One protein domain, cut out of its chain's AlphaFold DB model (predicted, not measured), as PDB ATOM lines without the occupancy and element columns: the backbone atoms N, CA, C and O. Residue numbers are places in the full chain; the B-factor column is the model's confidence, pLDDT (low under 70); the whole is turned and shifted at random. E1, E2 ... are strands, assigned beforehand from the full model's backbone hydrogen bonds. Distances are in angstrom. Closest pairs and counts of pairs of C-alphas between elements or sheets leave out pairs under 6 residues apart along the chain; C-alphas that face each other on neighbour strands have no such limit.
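AT A GLANCE: This is residues 247 to 288 of the 434 residues of an uncharacterized protein of Archaeon GW2011_AR11 (UniProt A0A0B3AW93). The domain has little regular structure: a two-stranded hairpin, E1 and E2, makes one end of a rod, and residues 267 to 288 wind in loops at the other end. Residues 247 to 252 fold back over the hairpin. The printed part has 42 residues, with no named helix and two antiparallel strands, E1 then E2; its class is all strand, with 12 residues in named elements. It is loose, with a radius of gyration of the C-alphas of 12.2 A, and spans 41 by 17 by 11 A.

IN THESE COORDINATES: E1, residues 253 to 258, is 14.6 A long and begins at C-alpha 253 (26.282, 0.211, 54.464). E2, residues 261 to 266, is 15.9 A long and ends at C-alpha 266 (22.633, -1.173, 52.119).

HOW THE PARTS SIT: E1 and E2 form an antiparallel hairpin, their directions 153 degrees apart, joined by a tight link of 2 residues. C-alphas 253 and 266 face each other at 4.6 A. N 254 and O 265, 2.8 A apart, are within hydrogen-bond range.

THE WHOLE: The C-alphas farthest apart, those of Gly 260 and Ala 288, are 41.2 A apart. The printed part has no cut. Mean pLDDT of the printed part is 88.5; residue 288 is under 70.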
ATOM      1  N   ASN A 247      36.086  -0.107  54.603       88.31
ATOM      2  CA  ASN A 247      35.158   0.793  55.284       88.31
ATOM      3  C   ASN A 247      34.940   2.028  54.401       88.31
ATOM      4  O   ASN A 247      35.886   2.792  54.202       88.31
ATOM      5  N   ASP A 248      33.739   2.216  53.855       90.06
ATOM      6  CA  ASP A 248      33.397   3.405  53.056       90.06
ATOM      7  C   ASP A 248      32.968   4.607  53.921       90.06
ATOM      8  O   ASP A 248      32.668   5.685  53.403       90.06
ATOM      9  N   PHE A 249      33.001   4.434  55.247       89.19
ATOM     10  CA  PHE A 249      32.574   5.381  56.275       89.19
ATOM     11  C   PHE A 249      31.108   5.800  56.157       89.19
ATOM     12  O   PHE A 249      30.704   6.801  56.758       89.19
ATOM     13  N   ASN A 250      30.300   5.030  55.430       87.19
ATOM     14  CA  ASN A 250      28.872   5.234  55.357       87.19
ATOM     15  C   ASN A 250      28.184   4.380  56.437       87.19
ATOM     16  O   ASN A 250      28.189   3.154  56.378       87.19
ATOM     17  N   PRO A 251      27.543   4.999  57.444       88.12
ATOM     18  CA  PRO A 251      26.838   4.249  58.484       88.12
ATOM     19  C   PRO A 251      25.637   3.447  57.946       88.12
ATOM     20  O   PRO A 251      25.086   2.631  58.683       88.12
ATOM     21  N   CYS A 252      25.238   3.672  56.687       93.19
ATOM     22  CA  CYS A 252      24.145   2.983  56.000       93.19
ATOM     23  C   CYS A 252      24.550   1.821  55.109       93.19
ATOM     24  O   CYS A 252      23.701   1.282  54.394       93.19
ATOM     25  N   THR A 253      25.804   1.397  55.164       93.81
ATOM     26  CA  THR A 253      26.282   0.211  54.464       93.81
ATOM     27  C   THR A 253      26.919  -0.758  55.449       93.81
ATOM     28  O   THR A 253      27.567  -0.393  56.427       93.81
ATOM     29  N   ALA A 254      26.638  -2.038  55.235       93.88
ATOM     30  CA  ALA A 254      27.337  -3.130  55.873       93.88
ATOM     31  C   ALA A 254      28.475  -3.547  54.945       93.88
ATOM     32  O   ALA A 254      28.247  -4.154  53.891       93.88
ATOM     33  N   ASP A 255      29.690  -3.207  55.353       93.94
ATOM     34  CA  ASP A 255      30.869  -3.382  54.522       93.94
ATOM     35  C   ASP A 255      31.457  -4.772  54.760       93.94
ATOM     36  O   ASP A 255      31.746  -5.178  55.889       93.94
ATOM     37  N   SER A 256      31.611  -5.543  53.687       92.12
ATOM     38  CA  SER A 256      32.169  -6.892  53.748       92.12
ATOM     39  C   SER A 256      33.161  -7.122  52.620       92.12
ATOM     40  O   SER A 256      32.960  -6.673  51.496       92.12
ATOM     41  N   PHE A 257      34.246  -7.837  52.908       88.50
ATOM     42  CA  PHE A 257      35.228  -8.214  51.898       88.50
ATOM     43  C   PHE A 257      34.953  -9.647  51.447       88.50
ATOM     44  O   PHE A 257      35.161 -10.592  52.208       88.50
ATOM     45  N   GLN A 258      34.441  -9.814  50.230       91.69
ATOM     46  CA  GLN A 258      34.077 -11.117  49.673       91.69
ATOM     47  C   GLN A 258      34.800 -11.318  48.342       91.69
ATOM     48  O   GLN A 258      34.733 -10.471  47.455       91.69
ATOM     49  N   ASN A 259      35.507 -12.444  48.195       90.62
ATOM     50  CA  ASN A 259      36.219 -12.824  46.965       90.62
ATOM     51  C   ASN A 259      37.169 -11.736  46.422       90.62
ATOM     52  O   ASN A 259      37.198 -11.467  45.223       90.62
ATOM     53  N   GLY A 260      37.921 -11.073  47.304       87.44
ATOM     54  CA  GLY A 260      38.857 -10.016  46.903       87.44
ATOM     55  C   GLY A 260      38.205  -8.667  46.573       87.44
ATOM     56  O   GLY A 260      38.905  -7.758  46.137       87.44
ATOM     57  N   THR A 261      36.888  -8.519  46.765       89.25
ATOM     58  CA  THR A 261      36.131  -7.298  46.445       89.25
ATOM     59  C   THR A 261      35.402  -6.767  47.678       89.25
ATOM     60  O   THR A 261      34.834  -7.531  48.459       89.25
ATOM     61  N   CYS A 262      35.396  -5.446  47.844       93.69
ATOM     62  CA  CYS A 262      34.562  -4.774  48.835       93.69
ATOM     63  C   CYS A 262      33.097  -4.749  48.388       93.69
ATOM     64  O   CYS A 262      32.780  -4.274  47.300       93.69
ATOM     65  N   VAL A 263      32.211  -5.251  49.239       94.88
ATOM     66  CA  VAL A 263      30.763  -5.283  49.039       94.88
ATOM     67  C   VAL A 263      30.117  -4.420  50.118       94.88
ATOM     68  O   VAL A 263      30.243  -4.729  51.301       94.88
ATOM     69  N   PHE A 264      29.407  -3.377  49.691       94.88
ATOM     70  CA  PHE A 264      28.708  -2.415  50.549       94.88
ATOM     71  C   PHE A 264      27.204  -2.695  50.479       94.88
ATOM     72  O   PHE A 264      26.515  -2.252  49.557       94.88
ATOM     73  N   ALA A 265      26.693  -3.521  51.391       94.44
ATOM     74  CA  ALA A 265      25.282  -3.897  51.384       94.44
ATOM     75  C   ALA A 265      24.449  -2.820  52.105       94.44
ATOM     76  O   ALA A 265      24.734  -2.542  53.266       94.44
ATOM     77  N   PRO A 266      23.427  -2.213  51.473       92.06
ATOM     78  CA  PRO A 266      22.633  -1.173  52.119       92.06
ATOM     79  C   PRO A 266      21.890  -1.727  53.340       92.06
ATOM     80  O   PRO A 266      21.248  -2.777  53.268       92.06
ATOM     81  N   ILE A 267      21.964  -1.006  54.455       91.31
ATOM     82  CA  ILE A 267      21.209  -1.290  55.676       91.31
ATOM     83  C   ILE A 267      19.863  -0.566  55.568       91.31
ATOM     84  O   ILE A 267      19.818   0.622  55.267       91.31
ATOM     85  N   THR A 268      18.766  -1.289  55.779       89.06
ATOM     86  CA  THR A 268      17.387  -0.773  55.728       89.06
ATOM     87  C   THR A 268      16.656  -1.313  56.959       89.06
ATOM     88  O   THR A 268      16.533  -2.539  57.074       89.06
ATOM     89  N   PRO A 269      16.176  -0.477  57.898       91.50
ATOM     90  CA  PRO A 269      16.241   0.994  57.937       91.50
ATOM     91  C   PRO A 269      17.643   1.582  58.235       91.50
ATOM     92  O   PRO A 269      18.383   0.974  59.013       91.50
ATOM     93  N   CYS A 270      17.996   2.763  57.700       92.56
ATOM     94  CA  CYS A 270      19.224   3.489  58.071       92.56
ATOM     95  C   CYS A 270      19.149   5.029  58.111       92.56
ATOM     96  O   CYS A 270      18.806   5.701  57.150       92.56
ATOM     97  N   CYS A 271      19.731   5.573  59.182       90.25
ATOM     98  CA  CYS A 271      19.965   6.991  59.428       90.25
ATOM     99  C   CYS A 271      21.197   7.594  58.725       90.25
ATOM    100  O   CYS A 271      22.331   7.197  58.985       90.25
ATOM    101  N   GLY A 272      20.982   8.669  57.975       86.06
ATOM    102  CA  GLY A 272      21.959   9.453  57.222       86.06
ATOM    103  C   GLY A 272      21.800   9.390  55.699       86.06
ATOM    104  O   GLY A 272      22.616   9.987  54.998       86.06
ATOM    105  N   ASN A 273      20.788   8.695  55.169       86.44
ATOM    106  CA  ASN A 273      20.568   8.541  53.726       86.44
ATOM    107  C   ASN A 273      19.543   9.548  53.153       86.44
ATOM    108  O   ASN A 273      19.301   9.562  51.940       86.44
ATOM    109  N   GLY A 274      18.945  10.389  54.007       85.56
ATOM    110  CA  GLY A 274      17.969  11.411  53.631       85.56
ATOM    111  C   GLY A 274      16.565  10.883  53.311       85.56
ATOM    112  O   GLY A 274      15.754  11.626  52.749       85.56
ATOM    113  N   LYS A 275      16.255   9.622  53.632       87.00
ATOM    114  CA  LYS A 275      14.936   9.007  53.456       87.00
ATOM    115  C   LYS A 275      14.438   8.492  54.797       87.00
ATOM    116  O   LYS A 275      15.111   7.703  55.423       87.00
ATOM    117  N   CYS A 276      13.228   8.889  55.187       86.88
ATOM    118  CA  CYS A 276      12.614   8.379  56.408       86.88
ATOM    119  C   CYS A 276      11.937   7.022  56.148       86.88
ATOM    120  O   CYS A 276      10.855   6.966  55.550       86.88
ATOM    121  N   GLU A 277      12.576   5.934  56.574       90.50
ATOM    122  CA  GLU A 277      12.090   4.560  56.396       90.50
ATOM    123  C   GLU A 277      11.318   4.054  57.631       90.50
ATOM    124  O   GLU A 277      11.501   4.503  58.766       90.50
ATOM    125  N   GLN A 278      10.398   3.104  57.429       88.69
ATOM    126  CA  GLN A 278       9.550   2.600  58.511       88.69
ATOM    127  C   GLN A 278      10.396   1.836  59.547       88.69
ATOM    128  O   GLN A 278      10.876   0.738  59.276       88.69
ATOM    129  N   GLY A 279      10.544   2.404  60.747       87.19
ATOM    130  CA  GLY A 279      11.355   1.834  61.833       87.19
ATOM    131  C   GLY A 279      12.609   2.642  62.183       87.19
ATOM    132  O   GLY A 279      13.289   2.296  63.147       87.19
ATOM    133  N   GLU A 280      12.899   3.726  61.462       87.62
ATOM    134  CA  GLU A 280      13.961   4.667  61.824       87.62
ATOM    135  C   GLU A 280      13.561   5.554  63.003       87.62
ATOM    136  O   GLU A 280      12.439   6.053  63.088       87.62
ATOM    137  N   ASN A 281      14.501   5.776  63.924       84.25
ATOM    138  CA  ASN A 281      14.320   6.657  65.079       84.25
ATOM    139  C   ASN A 281      15.480   7.654  65.200       84.25
ATOM    140  O   ASN A 281      16.087   7.813  66.259       84.25
ATOM    141  N   CYS A 282      15.839   8.291  64.089       84.19
ATOM    142  CA  CYS A 282      16.866   9.321  64.061       84.19
ATOM    143  C   CYS A 282      16.320  10.634  63.530       84.19
ATOM    144  O   CYS A 282      15.671  10.700  62.492       84.19
ATOM    145  N   ALA A 283      16.678  11.703  64.233       84.00
ATOM    146  CA  ALA A 283      16.276  13.061  63.896       84.00
ATOM    147  C   ALA A 283      16.893  13.586  62.586       84.00
ATOM    148  O   ALA A 283      16.456  14.628  62.106       84.00
ATOM    149  N   LEU A 284      17.914  12.903  62.049       84.12
ATOM    150  CA  LEU A 284      18.633  13.329  60.848       84.12
ATOM    151  C   LEU A 284      17.793  13.127  59.577       84.12
ATOM    152  O   LEU A 284      17.664  14.066  58.798       84.12
ATOM    153  N   ASP A 285      17.168  11.956  59.429       87.00
ATOM    154  CA  ASP A 285      16.359  11.608  58.248       87.00
ATOM    155  C   ASP A 285      14.855  11.654  58.526       87.00
ATOM    156  O   ASP A 285      14.059  11.997  57.651       87.00
ATOM    157  N   CYS A 286      14.469  11.377  59.772       84.00
ATOM    158  CA  CYS A 286      13.107  11.479  60.270       84.00
ATOM    159  C   CYS A 286      13.044  12.598  61.318       84.00
ATOM    160  O   CYS A 286      12.982  12.305  62.520       84.00
ATOM    161  N   PRO A 287      13.078  13.889  60.924       78.50
ATOM    162  CA  PRO A 287      12.795  14.965  61.862       78.50
ATOM    163  C   PRO A 287      11.438  14.659  62.491       78.50
ATOM    164  O   PRO A 287      10.437  14.534  61.781       78.50
ATOM    165  N   ALA A 288      11.464  14.416  63.806       62.47
ATOM    166  CA  ALA A 288      10.362  13.849  64.568       62.47
ATOM    167  C   ALA A 288       9.041  14.464  64.117       62.47
ATOM    168  O   ALA A 288       8.943  15.691  64.039       62.47
TER     169      ALA A 288